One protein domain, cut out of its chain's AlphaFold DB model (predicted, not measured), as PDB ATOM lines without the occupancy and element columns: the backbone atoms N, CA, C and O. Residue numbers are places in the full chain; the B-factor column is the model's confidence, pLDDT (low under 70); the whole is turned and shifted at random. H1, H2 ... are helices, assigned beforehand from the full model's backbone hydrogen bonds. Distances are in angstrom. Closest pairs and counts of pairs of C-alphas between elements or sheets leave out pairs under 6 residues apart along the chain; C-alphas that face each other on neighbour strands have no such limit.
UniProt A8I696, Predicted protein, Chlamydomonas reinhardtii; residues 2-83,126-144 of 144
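What this domain is: This is residues 2 to 83 and 126 to 144 of the 144 residues of the protein "Predicted protein" of Chlamydomonas reinhardtii (UniProt A8I696). Helix H3 lies in the middle, with the long helix H2 packed across it on one side and H6 packed across it on the opposite side, while H4 folds back from the end of H3 and packs on both H2 and H3. Two short helices lie at the margins, H1 on H2 and H5 at the end of H4, and the loop of residues 6 to 17 lies at one end of the longest axis, with H5 and residues 80 to 83 toward the other. The printed part has 101 residues with six named helices, in the order H1, H2, H3, H4, H5, H6, and no named strand; the class is all helix, and the helix packing is mostly crossed. The whole is compact, with a radius of gyration of the C-alphas of 12.6 A, and rounded, spanning 34 by 27 by 25 A.

How they stand to each other: H1, residues 2 to 5, touches H2, residues 18 to 34, through residues 21 to 25 of H2 alone; their closest C-alphas, those of Ile 5 and Gln 21, are 6.1 A apart. H1 is close to but not clearly touching H3, residues 44 to 54, with the C-alphas of Asp 4 and Ala 45 closest at 6.4 A. H2 touches H3 with its residues 23 to 28 alone, at a steep tilt of 56 degrees, opposite ways; the closest C-alphas are those of Leu 24 and Gly 49, 6.4 A apart. H2 also touches H4, residues 57 to 68, at a steep tilt of 41 degrees, the same way, closest at the C-alphas of Val 27 and Phe 61, 5.4 A apart. H3 and H4 touch at a steep tilt of 49 degrees, opposite ways, through residues 60 to 64 of H4 alone, with the C-alphas of Leu 51 and Ala 60 closest at 5.2 A. H4 and H5, residues 75 to 79, touch only at the corner by their link, where the C-alphas of Met 68 and Arg 76 are closest at 4.6 A. H6, residues 133 to 143, touches H3 and stands about perpendicular to it, at 81 degrees; the closest C-alphas are those of Val 50 and Pro 133, 6.0 A apart. H6 is close to but not clearly touching H4, with the C-alphas of Leu 67 and Leu 143 closest at 7.3 A. Among the pairs that are apart are H2 and H6, and H3 and H5. In H2, H4 and H6 every O i to N i+4 pair is within hydrogen-bond range; in H3 it is 6 of 7, in H5 it is 0 of 1 with 2 of 2 O i to N i+3 pairs within range, and H1 is too short for an O i to N i+4 pair.

Where its parts are: H1 runs from Leu 2 to Ile 5 and begins at C-alpha 2, (51.489, 47.812, -9.219). H2, Glu 18 to His 34, is the longest helix, 24.0 A from first to last C-alpha, and ends at C-alpha 34, (34.217, 52.335, -9.746). H3, Met 44 to Tyr 54, measures 16.4 A, and H4, Glu 57 to Met 68, measures 16.5 A. H5 spans Leu 75 to Tyr 79. H6, Pro 133 to Leu 143, measures 15.2 A and ends at C-alpha 143, (32.759, 47.334, 10.320).

The domain as a whole: The two C-alphas farthest apart, those of Pro 13 and Gly 82, are 35.3 A apart. Residues 84 to 125 are cut out and not printed, and C-alphas 83 and 126 are 15.9 A apart across the cut, which falls in the link from H5 to H6. Of the links that are printed whole, H1 to H2 is long, with 12 residues; H2 to H3 and H4 to H5 are short, and H3 to H4 is tight. The mean pLDDT of the printed part is 96.1, and no printed residue is under 70.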
ATOM      1  N   LEU A   2      50.444  48.847  -9.008       91.75
ATOM      2  CA  LEU A   2      51.489  47.812  -9.219       91.75
ATOM      3  C   LEU A   2      52.598  47.780  -8.149       91.75
ATOM      4  O   LEU A   2      52.961  46.711  -7.678       91.75
ATOM      5  N   ARG A   3      53.072  48.953  -7.703       90.81
ATOM      6  CA  ARG A   3      54.066  49.059  -6.618       90.81
ATOM      7  C   ARG A   3      53.601  48.443  -5.293       90.81
ATOM      8  O   ARG A   3      54.426  47.927  -4.551       90.81
ATOM      9  N   ASP A   4      52.304  48.488  -5.002       91.69
ATOM     10  CA  ASP A   4      51.748  47.980  -3.745       91.69
ATOM     11  C   ASP A   4      51.492  46.480  -3.797       91.69
ATOM     12  O   ASP A   4      51.625  45.822  -2.771       91.69
ATOM     13  N   ILE A   5      51.220  45.923  -4.981       93.94
ATOM     14  CA  ILE A   5      51.007  44.481  -5.164       93.94
ATOM     15  C   ILE A   5      52.198  43.680  -4.628       93.94
ATOM     16  O   ILE A   5      52.010  42.779  -3.821       93.94
ATOM     17  N   HIS A   6      53.423  44.055  -5.001       89.75
ATOM     18  CA  HIS A   6      54.624  43.300  -4.628       89.75
ATOM     19  C   HIS A   6      54.984  43.369  -3.138       89.75
ATOM     20  O   HIS A   6      55.725  42.522  -2.653       89.75
ATOM     21  N   ARG A   7      54.481  44.375  -2.410       91.25
ATOM     22  CA  ARG A   7      54.752  44.560  -0.973       91.25
ATOM     23  C   ARG A   7      53.581  44.173  -0.071       91.25
ATOM     24  O   ARG A   7      53.705  44.263   1.146       91.25
ATOM     25  N   THR A   8      52.446  43.779  -0.642       94.62
ATOM     26  CA  THR A   8      51.250  43.412   0.122       94.62
ATOM     27  C   THR A   8      51.305  41.925   0.453       94.62
ATOM     28  O   THR A   8      51.116  41.092  -0.427       94.62
ATOM     29  N   PHE A   9      51.575  41.606   1.723       94.44
ATOM     30  CA  PHE A   9      51.699  40.238   2.247       94.44
ATOM     31  C   PHE A   9      52.605  39.310   1.411       94.44
ATOM     32  O   PHE A   9      52.176  38.213   1.047       94.44
ATOM     33  N   PRO A  10      53.857  39.705   1.111       92.25
ATOM     34  CA  PRO A  10      54.731  38.944   0.211       92.25
ATOM     35  C   PRO A  10      55.052  37.533   0.725       92.25
ATOM     36  O   PRO A  10      55.321  36.633  -0.063       92.25
ATOM     37  N   GLU A  11      54.996  37.331   2.041       91.50
ATOM     38  CA  GLU A  11      55.249  36.044   2.699       91.50
ATOM     39  C   GLU A  11      54.024  35.115   2.697       91.50
ATOM     40  O   GLU A  11      54.142  33.925   2.985       91.50
ATOM     41  N   HIS A  12      52.833  35.629   2.371       94.00
ATOM     42  CA  HIS A  12      51.626  34.813   2.335       94.00
ATOM     43  C   HIS A  12      51.601  33.966   1.047       94.00
ATOM     44  O   HIS A  12      51.668  34.537  -0.047       94.00
ATOM     45  N   PRO A  13      51.418  32.630   1.125       94.44
ATOM     46  CA  PRO A  13      51.559  31.734  -0.028       94.44
ATOM     47  C   PRO A  13      50.728  32.140  -1.249       94.44
ATOM     48  O   PRO A  13      51.198  32.051  -2.378       94.44
ATOM     49  N   TYR A  14      49.511  32.644  -1.029       94.75
ATOM     50  CA  TYR A  14      48.637  33.092  -2.115       94.75
ATOM     51  C   TYR A  14      49.204  34.289  -2.898       94.75
ATOM     52  O   TYR A  14      49.110  34.318  -4.123       94.75
ATOM     53  N   PHE A  15      49.828  35.255  -2.216       95.56
ATOM     54  CA  PHE A  15      50.379  36.468  -2.838       95.56
ATOM     55  C   PHE A  15      51.824  36.287  -3.327       95.56
ATOM     56  O   PHE A  15      52.310  37.094  -4.121       95.56
ATOM     57  N   GLY A  16      52.480  35.189  -2.940       91.44
ATOM     58  CA  GLY A  16      53.713  34.718  -3.574       91.44
ATOM     59  C   GLY A  16      53.504  34.182  -5.000       91.44
ATOM     60  O   GLY A  16      54.459  34.092  -5.767       91.44
ATOM     61  N   LEU A  17      52.263  33.858  -5.380       92.75
ATOM     62  CA  LEU A  17      51.906  33.383  -6.717       92.75
ATOM     63  C   LEU A  17      51.426  34.534  -7.612       92.75
ATOM     64  O   LEU A  17      50.693  35.423  -7.175       92.75
ATOM     65  N   GLU A  18      51.734  34.458  -8.913       93.44
ATOM     66  CA  GLU A  18      51.252  35.428  -9.910       93.44
ATOM     67  C   GLU A  18      49.715  35.526  -9.913       93.44
ATOM     68  O   GLU A  18      49.151  36.608 -10.061       93.44
ATOM     69  N   ALA A  19      49.024  34.403  -9.691       94.75
ATOM     70  CA  ALA A  19      47.565  34.354  -9.647       94.75
ATOM     71  C   ALA A  19      46.976  35.247  -8.538       94.75
ATOM     72  O   ALA A  19      46.049  36.014  -8.813       94.75
ATOM     73  N   GLY A  20      47.527  35.203  -7.318       96.38
ATOM     74  CA  GLY A  20      47.058  36.039  -6.210       96.38
ATOM     75  C   GLY A  20      47.387  37.514  -6.420       96.38
ATOM     76  O   GLY A  20      46.533  38.375  -6.207       96.38
ATOM     77  N   GLN A  21      48.576  37.821  -6.948       97.25
ATOM     78  CA  GLN A  21      48.955  39.192  -7.314       97.25
ATOM     79  C   GLN A  21      48.040  39.779  -8.398       97.25
ATOM     80  O   GLN A  21      47.625  40.937  -8.310       97.25
ATOM     81  N   ARG A  22      47.675  38.977  -9.405       97.94
ATOM     82  CA  ARG A  22      46.726  39.373 -10.453       97.94
ATOM     83  C   ARG A  22      45.321  39.567  -9.906       97.94
ATOM     84  O   ARG A  22      44.662  40.519 -10.316       97.94
ATOM     85  N   SER A  23      44.880  38.710  -8.987       98.38
ATOM     86  CA  SER A  23      43.585  38.860  -8.324       98.38
ATOM     87  C   SER A  23      43.509  40.171  -7.538       98.38
ATOM     88  O   SER A  23      42.619  40.988  -7.776       98.38
ATOM     89  N   LEU A  24      44.529  40.457  -6.721       98.50
ATOM     90  CA  LEU A  24      44.652  41.720  -5.990       98.50
ATOM     91  C   LEU A  24      44.677  42.931  -6.928       98.50
ATOM     92  O   LEU A  24      43.976  43.917  -6.697       98.50
ATOM     93  N   PHE A  25      45.438  42.852  -8.022       98.50
ATOM     94  CA  PHE A  25      45.457  43.901  -9.036       98.50
ATOM     95  C   PHE A  25      44.073  44.137  -9.647       98.50
ATOM     96  O   PHE A  25      43.679  45.293  -9.787       98.50
ATOM     97  N   ARG A  26      43.327  43.080  -9.997       98.69
ATOM     98  CA  ARG A  26      41.992  43.197 -10.600       98.69
ATOM     99  C   ARG A  26      40.988  43.840  -9.653       98.69
ATOM    100  O   ARG A  26      40.302  44.760 -10.087       98.69
ATOM    101  N   VAL A  27      40.964  43.448  -8.376       98.81
ATOM    102  CA  VAL A  27      40.095  44.072  -7.359       98.81
ATOM    103  C   VAL A  27      40.386  45.570  -7.248       98.81
ATOM    104  O   VAL A  27      39.485  46.395  -7.394       98.81
ATOM    105  N   LEU A  28      41.655  45.943  -7.064       98.62
ATOM    106  CA  LEU A  28      42.050  47.346  -6.902       98.62
ATOM    107  C   LEU A  28      41.843  48.163  -8.181       98.62
ATOM    108  O   LEU A  28      41.452  49.328  -8.121       98.62
ATOM    109  N   LYS A  29      42.097  47.566  -9.350       98.56
ATOM    110  CA  LYS A  29      41.877  48.219 -10.643       98.56
ATOM    111  C   LYS A  29      40.390  48.443 -10.892       98.56
ATOM    112  O   LYS A  29      40.033  49.542 -11.315       98.56
ATOM    113  N   ALA A  30      39.547  47.452 -10.608       98.69
ATOM    114  CA  ALA A  30      38.099  47.581 -10.707       98.69
ATOM    115  C   ALA A  30      37.592  48.690  -9.777       98.69
ATOM    116  O   ALA A  30      36.883  49.581 -10.238       98.69
ATOM    117  N   TYR A  31      38.042  48.717  -8.516       98.62
ATOM    118  CA  TYR A  31      37.647  49.774  -7.584       98.62
ATOM    119  C   TYR A  31      38.087  51.164  -8.059       98.62
ATOM    120  O   TYR A  31      37.284  52.091  -8.056       98.62
ATOM    121  N   SER A  32      39.317  51.301  -8.568       98.25
ATOM    122  CA  SER A  32      39.814  52.595  -9.061       98.25
ATOM    123  C   SER A  32      39.025  53.174 -10.241       98.25
ATOM    124  O   SER A  32      39.185  54.346 -10.563       98.25
ATOM    125  N   LEU A  33      38.228  52.341 -10.918       98.19
ATOM    126  CA  LEU A  33      37.319  52.747 -11.989       98.19
ATOM    127  C   LEU A  33      35.873  52.900 -11.497       98.19
ATOM    128  O   LEU A  33      35.086  53.582 -12.144       98.19
ATOM    129  N   HIS A  34      35.527  52.252 -10.384       98.12
ATOM    130  CA  HIS A  34      34.217  52.335  -9.746       98.12
ATOM    131  C   HIS A  34      34.040  53.658  -8.990       98.12
ATOM    132  O   HIS A  34      33.008  54.306  -9.122       98.12
ATOM    133  N   ASP A  35      35.068  54.079  -8.251       98.00
ATOM    134  CA  ASP A  35      35.115  55.352  -7.533       98.00
ATOM    135  C   ASP A  35      36.263  56.193  -8.098       98.00
ATOM    136  O   ASP A  35      37.419  56.010  -7.725       98.00
ATOM    137  N   LEU A  36      35.953  57.094  -9.036       97.50
ATOM    138  CA  LEU A  36      36.960  57.925  -9.713       97.50
ATOM    139  C   LEU A  36      37.502  59.059  -8.838       97.50
ATOM    140  O   LEU A  36      38.560  59.606  -9.140       97.50
ATOM    141  N   GLU A  37      36.780  59.425  -7.781       96.88
ATOM    142  CA  GLU A  37      37.175  60.501  -6.874       96.88
ATOM    143  C   GLU A  37      38.292  60.033  -5.938       96.88
ATOM    144  O   GLU A  37      39.290  60.728  -5.763       96.88
ATOM    145  N   VAL A  38      38.157  58.822  -5.387       97.38
ATOM    146  CA  VAL A  38      39.226  58.170  -4.615       97.38
ATOM    147  C   VAL A  38      40.258  57.514  -5.534       97.38
ATOM    148  O   VAL A  38      41.461  57.557  -5.269       97.38
ATOM    149  N   ALA A  39      39.793  56.875  -6.608       97.06
ATOM    150  CA  ALA A  39      40.572  56.010  -7.477       97.06
ATOM    151  C   ALA A  39      41.373  54.959  -6.680       97.06
ATOM    152  O   ALA A  39      40.808  54.043  -6.083       97.06
ATOM    153  N   TYR A  40      42.703  55.060  -6.693       97.38
ATOM    154  CA  TYR A  40      43.581  54.231  -5.876       97.38
ATOM    155  C   TYR A  40      44.418  55.100  -4.948       97.38
ATOM    156  O   TYR A  40      45.254  55.878  -5.408       97.38
ATOM    157  N   CYS A  41      44.282  54.861  -3.651       96.00
ATOM    158  CA  CYS A  41      45.133  55.416  -2.617       96.00
ATOM    159  C   CYS A  41      46.026  54.329  -2.001       96.00
ATOM    160  O   CYS A  41      45.664  53.152  -1.910       96.00
ATOM    161  N   GLN A  42      47.230  54.722  -1.587       93.12
ATOM    162  CA  GLN A  42      48.166  53.822  -0.923       93.12
ATOM    163  C   GLN A  42      47.555  53.270   0.373       93.12
ATOM    164  O   GLN A  42      46.950  54.003   1.147       93.12
ATOM    165  N   GLY A  43      47.750  51.972   0.618       92.25
ATOM    166  CA  GLY A  43      47.206  51.274   1.788       92.25
ATOM    167  C   GLY A  43      45.982  50.410   1.477       92.25
ATOM    168  O   GLY A  43      45.825  49.350   2.077       92.25
ATOM    169  N   MET A  44      45.199  50.766   0.450       97.56
ATOM    170  CA  MET A  44      44.016  50.000   0.025       97.56
ATOM    171  C   MET A  44      44.338  48.549  -0.355       97.56
ATOM    172  O   MET A  44      43.520  47.654  -0.145       97.56
ATOM    173  N   ALA A  45      45.542  48.301  -0.882       97.75
ATOM    174  CA  ALA A  45      45.985  46.957  -1.238       97.75
ATOM    175  C   ALA A  45      45.986  45.992  -0.049       97.75
ATOM    176  O   ALA A  45      45.614  44.838  -0.225       97.75
ATOM    177  N   PHE A  46      46.318  46.449   1.161       97.50
ATOM    178  CA  PHE A  46      46.324  45.584   2.339       97.50
ATOM    179  C   PHE A  46      44.910  45.160   2.742       97.50
ATOM    180  O   PHE A  46      44.681  43.980   2.985       97.50
ATOM    181  N   MET A  47      43.943  46.078   2.713       97.62
ATOM    182  CA  MET A  47      42.537  45.756   2.981       97.62
ATOM    183  C   MET A  47      41.985  44.759   1.949       97.62
ATOM    184  O   MET A  47      41.430  43.726   2.320       97.62
ATOM    185  N   ALA A  48      42.204  45.009   0.652       98.19
ATOM    186  CA  ALA A  48      41.808  44.075  -0.405       98.19
ATOM    187  C   ALA A  48      42.533  42.721  -0.289       98.19
ATOM    188  O   ALA A  48      41.936  41.673  -0.530       98.19
ATOM    189  N   GLY A  49      43.804  42.740   0.119       97.94
ATOM    190  CA  GLY A  49      44.608  41.551   0.371       97.94
ATOM    191  C   GLY A  49      44.023  40.689   1.487       97.94
ATOM    192  O   GLY A  49      43.879  39.489   1.290       97.94
ATOM    193  N   VAL A  50      43.613  41.290   2.610       97.94
ATOM    194  CA  VAL A  50      42.934  40.568   3.698       97.94
ATOM    195  C   VAL A  50      41.656  39.910   3.180       97.94
ATOM    196  O   VAL A  50      41.482  38.717   3.385       97.94
ATOM    197  N   LEU A  51      40.800  40.627   2.444       98.31
ATOM    198  CA  LEU A  51      39.562  40.048   1.899       98.31
ATOM    199  C   LEU A  51      39.834  38.840   0.987       98.31
ATOM    200  O   LEU A  51      39.201  37.796   1.134       98.31
ATOM    201  N   LEU A  52      40.820  38.949   0.093       98.38
ATOM    202  CA  LEU A  52      41.215  37.874  -0.824       98.38
ATOM    203  C   LEU A  52      41.808  36.637  -0.128       98.38
ATOM    204  O   LEU A  52      41.887  35.581  -0.752       98.38
ATOM    205  N   MET A  53      42.215  36.733   1.142       97.12
ATOM    206  CA  MET A  53      42.620  35.557   1.923       97.12
ATOM    207  C   MET A  53      41.425  34.699   2.354       97.12
ATOM    208  O   MET A  53      41.604  33.507   2.591       97.12
ATOM    209  N   TYR A  54      40.227  35.282   2.466       97.00
ATOM    210  CA  TYR A  54      39.061  34.609   3.049       97.00
ATOM    211  C   TYR A  54      37.938  34.341   2.050       97.00
ATOM    212  O   TYR A  54      37.161  33.409   2.253       97.00
ATOM    213  N   VAL A  55      37.831  35.134   0.980       98.06
ATOM    214  CA  VAL A  55      36.744  35.002   0.002       98.06
ATOM    215  C   VAL A  55      37.245  35.052  -1.448       98.06
ATOM    216  O   VAL A  55      38.297  35.632  -1.723       98.06
ATOM    217  N   PRO A  56      36.491  34.479  -2.408       98.25
ATOM    218  CA  PRO A  56      36.818  34.573  -3.830       98.25
ATOM    219  C   PRO A  56      36.856  36.020  -4.344       98.25
ATOM    220  O   PRO A  56      36.175  36.894  -3.813       98.25
ATOM    221  N   GLU A  57      37.583  36.246  -5.441       98.56
ATOM    222  CA  GLU A  57      37.851  37.573  -6.027       98.56
ATOM    223  C   GLU A  57      36.615  38.469  -6.185       98.56
ATOM    224  O   GLU A  57      36.636  39.633  -5.787       98.56
ATOM    225  N   GLU A  58      35.523  37.935  -6.738       98.31
ATOM    226  CA  GLU A  58      34.300  38.714  -6.947       98.31
ATOM    227  C   GLU A  58      33.674  39.159  -5.618       98.31
ATOM    228  O   GLU A  58      33.248  40.306  -5.471       98.31
ATOM    229  N   MET A  59      33.653  38.265  -4.627       98.56
ATOM    230  CA  MET A  59      33.141  38.583  -3.298       98.56
ATOM    231  C   MET A  59      34.061  39.575  -2.584       98.56
ATOM    232  O   MET A  59      33.568  40.516  -1.967       98.56
ATOM    233  N   ALA A  60      35.383  39.428  -2.724       98.62
ATOM    234  CA  ALA A  60      36.351  40.378  -2.184       98.62
ATOM    235  C   ALA A  60      36.107  41.786  -2.741       98.62
ATOM    236  O   ALA A  60      36.077  42.744  -1.976       98.62
ATOM    237  N   PHE A  61      35.853  41.916  -4.048       98.75
ATOM    238  CA  PHE A  61      35.497  43.200  -4.652       98.75
ATOM    239  C   PHE A  61      34.188  43.771  -4.088       98.75
ATOM    240  O   PHE A  61      34.147  44.938  -3.707       98.75
ATOM    241  N   ARG A  62      33.130  42.956  -3.970       98.44
ATOM    242  CA  ARG A  62      31.836  43.399  -3.415       98.44
ATOM    243  C   ARG A  62      31.961  43.876  -1.966       98.44
ATOM    244  O   ARG A  62      31.443  44.941  -1.635       98.44
ATOM    245  N   LEU A  63      32.672  43.128  -1.122       98.31
ATOM    246  CA  LEU A  63      32.930  43.509   0.270       98.31
ATOM    247  C   LEU A  63      33.803  44.762   0.362       98.31
ATOM    248  O   LEU A  63      33.526  45.637   1.177       98.31
ATOM    249  N   PHE A  64      34.807  44.891  -0.510       98.50
ATOM    250  CA  PHE A  64      35.631  46.094  -0.594       98.50
ATOM    251  C   PHE A  64      34.784  47.328  -0.937       98.50
ATOM    252  O   PHE A  64      34.882  48.344  -0.255       98.50
ATOM    253  N   CYS A  65      33.893  47.231  -1.931       98.31
ATOM    254  CA  CYS A  65      32.942  48.302  -2.236       98.31
ATOM    255  C   CYS A  65      32.022  48.605  -1.047       98.31
ATOM    256  O   CYS A  65      31.794  49.775  -0.759       98.31
ATOM    257  N   ARG A  66      31.538  47.587  -0.321       98.12
ATOM    258  CA  ARG A  66      30.678  47.803   0.850       98.12
ATOM    259  C   ARG A  66      31.398  48.532   1.984       98.12
ATOM    260  O   ARG A  66      30.807  49.422   2.576       98.12
ATOM    261  N   LEU A  67      32.661  48.207   2.261       98.19
ATOM    262  CA  LEU A  67      33.481  48.934   3.244       98.19
ATOM    263  C   LEU A  67      33.690  50.405   2.853       98.19
ATOM    264  O   LEU A  67      33.780  51.285   3.709       98.19
ATOM    265  N   MET A  68      33.765  50.677   1.554       98.06
ATOM    266  CA  MET A  68      33.961  52.019   1.012       98.06
ATOM    267  C   MET A  68      32.663  52.824   0.878       98.06
ATOM    268  O   MET A  68      32.723  54.038   0.716       98.06
ATOM    269  N   ASP A  69      31.506  52.176   0.958       95.81
ATOM    270  CA  ASP A  69      30.192  52.764   0.710       95.81
ATOM    271  C   ASP A  69      29.873  53.931   1.660       95.81
ATOM    272  O   ASP A  69      29.969  53.800   2.882       95.81
ATOM    273  N   GLY A  70      29.457  55.065   1.087       93.56
ATOM    274  CA  GLY A  70      29.110  56.284   1.817       93.56
ATOM    275  C   GLY A  70      27.881  56.145   2.717       93.56
ATOM    276  O   GLY A  70      27.779  56.863   3.710       93.56
ATOM    277  N   GLU A  71      26.987  55.204   2.407       92.56
ATOM    278  CA  GLU A  71      25.819  54.863   3.233       92.56
ATOM    279  C   GLU A  71      26.120  53.744   4.252       92.56
ATOM    280  O   GLU A  71      25.234  53.290   4.978       92.56
ATOM    281  N   GLY A  72      27.364  53.258   4.292       93.31
ATOM    282  CA  GLY A  72      27.833  52.195   5.177       93.31
ATOM    283  C   GLY A  72      29.010  52.645   6.056       93.31
ATOM    284  O   GLY A  72      28.978  53.745   6.609       93.31
ATOM    285  N   PRO A  73      30.069  51.821   6.192       95.69
ATOM    286  CA  PRO A  73      31.260  52.161   6.981       95.69
ATOM    287  C   PRO A  73      32.013  53.391   6.460       95.69
ATOM    288  O   PRO A  73      32.777  54.008   7.203       95.69
ATOM    289  N   ASN A  74      31.795  53.753   5.189       97.12
ATOM    290  CA  ASN A  74      32.287  54.971   4.558       97.12
ATOM    291  C   ASN A  74      33.801  55.164   4.716       97.12
ATOM    292  O   ASN A  74      34.286  56.263   4.994       97.12
ATOM    293  N   LEU A  75      34.581  54.092   4.529       97.69
ATOM    294  CA  LEU A  75      36.040  54.190   4.598       97.69
ATOM    295  C   LEU A  75      36.614  55.037   3.458       97.69
ATOM    296  O   LEU A  75      37.691  55.611   3.623       97.69
ATOM    297  N   ARG A  76      35.883  55.202   2.343       97.75
ATOM    298  CA  ARG A  76      36.325  56.010   1.195       97.75
ATOM    299  C   ARG A  76      36.709  57.434   1.590       97.75
ATOM    300  O   ARG A  76      37.675  57.971   1.051       97.75
ATOM    301  N   ARG A  77      36.036  58.016   2.595       97.44
ATOM    302  CA  ARG A  77      36.329  59.370   3.095       97.44
ATOM    303  C   ARG A  77      37.785  59.537   3.538       97.44
ATOM    304  O   ARG A  77      38.352  60.609   3.364       97.44
ATOM    305  N   LEU A  78      38.410  58.478   4.061       97.44
ATOM    306  CA  LEU A  78      39.801  58.498   4.530       97.44
ATOM    307  C   LEU A  78      40.816  58.607   3.384       97.44
ATOM    308  O   LEU A  78      41.981  58.906   3.631       97.44
ATOM    309  N   TYR A  79      40.381  58.363   2.148       97.44
ATOM    310  CA  TYR A  79      41.224  58.316   0.955       97.44
ATOM    311  C   TYR A  79      40.920  59.435  -0.047       97.44
ATOM    312  O   TYR A  79      41.540  59.472  -1.110       97.44
ATOM    313  N   LEU A  80      39.987  60.342   0.270       96.62
ATOM    314  CA  LEU A  80      39.652  61.470  -0.597       96.62
ATOM    315  C   LEU A  80      40.862  62.401  -0.808       96.62
ATOM    316  O   LEU A  80      41.717  62.518   0.083       96.62
ATOM    317  N   PRO A  81      40.940  63.097  -1.960       94.81
ATOM    318  CA  PRO A  81      42.014  64.045  -2.237       94.81
ATOM    319  C   PRO A  81      42.218  65.054  -1.097       94.81
ATOM    320  O   PRO A  81      41.267  65.587  -0.534       94.81
ATOM    321  N   GLY A  82      43.478  65.303  -0.734       93.94
ATOM    322  CA  GLY A  82      43.842  66.186   0.384       93.94
ATOM    323  C   GLY A  82      43.790  65.532   1.771       93.94
ATOM    324  O   GLY A  82      44.385  66.070   2.705       93.94
ATOM    325  N   LEU A  83      43.173  64.348   1.900       95.62
ATOM    326  CA  LEU A  83      43.091  63.560   3.138       95.62
ATOM    327  C   LEU A  83      42.465  64.327   4.318       95.62
ATOM    328  O   LEU A  83      42.718  63.999   5.475       95.62
ATOM    329  N   VAL A 126      43.080  49.394   7.673       95.75
ATOM    330  CA  VAL A 126      42.255  48.597   8.597       95.75
ATOM    331  C   VAL A 126      43.143  47.663   9.422       95.75
ATOM    332  O   VAL A 126      42.931  46.456   9.499       95.75
ATOM    333  N   PHE A 127      44.191  48.249  10.006       96.69
ATOM    334  CA  PHE A 127      45.174  47.598  10.873       96.69
ATOM    335  C   PHE A 127      46.052  46.529  10.199       96.69
ATOM    336  O   PHE A 127      46.888  45.920  10.860       96.69
ATOM    337  N   ALA A 128      45.946  46.355   8.884       94.75
ATOM    338  CA  ALA A 128      46.612  45.290   8.143       94.75
ATOM    339  C   ALA A 128      48.135  45.417   8.004       94.75
ATOM    340  O   ALA A 128      48.775  44.451   7.589       94.75
ATOM    341  N   THR A 129      48.729  46.570   8.332       89.94
ATOM    342  CA  THR A 129      50.194  46.721   8.320       89.94
ATOM    343  C   THR A 129      50.872  46.378   9.652       89.94
ATOM    344  O   THR A 129      51.854  45.640   9.599       89.94
ATOM    345  N   PRO A 130      50.405  46.837  10.837       89.69
ATOM    346  CA  PRO A 130      51.039  46.455  12.100       89.69
ATOM    347  C   PRO A 130      50.478  45.178  12.737       89.69
ATOM    348  O   PRO A 130      51.100  44.662  13.663       89.69
ATOM    349  N   PHE A 131      49.329  44.669  12.283       95.06
ATOM    350  CA  PHE A 131      48.674  43.503  12.880       95.06
ATOM    351  C   PHE A 131      48.530  42.349  11.880       95.06
ATOM    352  O   PHE A 131      48.438  42.570  10.671       95.06
ATOM    353  N   PRO A 132      48.488  41.093  12.362       94.56
ATOM    354  CA  PRO A 132      48.347  39.938  11.488       94.56
ATOM    355  C   PRO A 132      46.951  39.893  10.829       94.56
ATOM    356  O   PRO A 132      45.969  40.356  11.425       94.56
ATOM    357  N   PRO A 133      46.805  39.279   9.636       94.31
ATOM    358  CA  PRO A 133      45.533  39.251   8.907       94.31
ATOM    359  C   PRO A 133      44.308  38.739   9.690       94.31
ATOM    360  O   PRO A 133      43.233  39.302   9.495       94.31
ATOM    361  N   PRO A 134      44.408  37.744  10.599       96.19
ATOM    362  CA  PRO A 134      43.267  37.320  11.416       96.19
ATOM    363  C   PRO A 134      42.710  38.417  12.330       96.19
ATOM    364  O   PRO A 134      41.499  38.502  12.510       96.19
ATOM    365  N   PHE A 135      43.563  39.289  12.881       97.12
ATOM    366  CA  PHE A 135      43.103  40.439  13.668       97.12
ATOM    367  C   PHE A 135      42.317  41.412  12.786       97.12
ATOM    368  O   PHE A 135      41.223  41.844  13.135       97.12
ATOM    369  N   CYS A 136      42.853  41.698  11.604       96.62
ATOM    370  CA  CYS A 136      42.258  42.633  10.656       96.62
ATOM    371  C   CYS A 136      40.910  42.129  10.136       96.62
ATOM    372  O   CYS A 136      39.973  42.910  10.014       96.62
ATOM    373  N   ALA A 137      40.777  40.817   9.913       96.25
ATOM    374  CA  ALA A 137      39.504  40.189   9.573       96.25
ATOM    375  C   ALA A 137      38.436  40.448  10.650       96.25
ATOM    376  O   ALA A 137      37.323  40.833  10.318       96.25
ATOM    377  N   ARG A 138      38.791  40.360  11.942       97.88
ATOM    378  CA  ARG A 138      37.864  40.683  13.040       97.88
ATOM    379  C   ARG A 138      37.487  42.160  13.100       97.88
ATOM    380  O   ARG A 138      36.363  42.468  13.478       97.88
ATOM    381  N   VAL A 139      38.394  43.066  12.737       97.44
ATOM    382  CA  VAL A 139      38.055  44.492  12.601       97.44
ATOM    383  C   VAL A 139      37.064  44.689  11.452       97.44
ATOM    384  O   VAL A 139      36.072  45.390  11.623       97.44
ATOM    385  N   ILE A 140      37.292  44.035  10.310       96.75
ATOM    386  CA  ILE A 140      36.379  44.067   9.158       96.75
ATOM    387  C   ILE A 140      34.997  43.502   9.529       96.75
ATOM    388  O   ILE A 140      34.001  44.116   9.166       96.75
ATOM    389  N   ASP A 141      34.927  42.419  10.309       96.19
ATOM    390  CA  ASP A 141      33.663  41.843  10.801       96.19
ATOM    391  C   ASP A 141      32.849  42.813  11.677       96.19
ATOM    392  O   ASP A 141      31.640  42.662  11.784       96.19
ATOM    393  N   VAL A 142      33.501  43.761  12.359       96.75
ATOM    394  CA  VAL A 142      32.823  44.786  13.178       96.75
ATOM    395  C   VAL A 142      32.380  45.976  12.328       96.75
ATOM    396  O   VAL A 142      31.423  46.662  12.682       96.75
ATOM    397  N   LEU A 143      33.101  46.256  11.241       95.12
ATOM    398  CA  LEU A 143      32.759  47.334  10.320       95.12
ATOM    399  C   LEU A 143      31.571  46.965   9.422       95.12
ATOM    400  O   LEU A 143      30.778  47.848   9.112       95.12
ATOM    401  N   LEU A 144      31.474  45.707   8.983       91.25
ATOM    402  CA  LEU A 144      30.405  45.199   8.111       91.25
ATOM    403  C   LEU A 144      29.122  44.853   8.876       91.25
ATOM    404  O   LEU A 144      28.044  45.130   8.298       91.25
TER     405      LEU A 144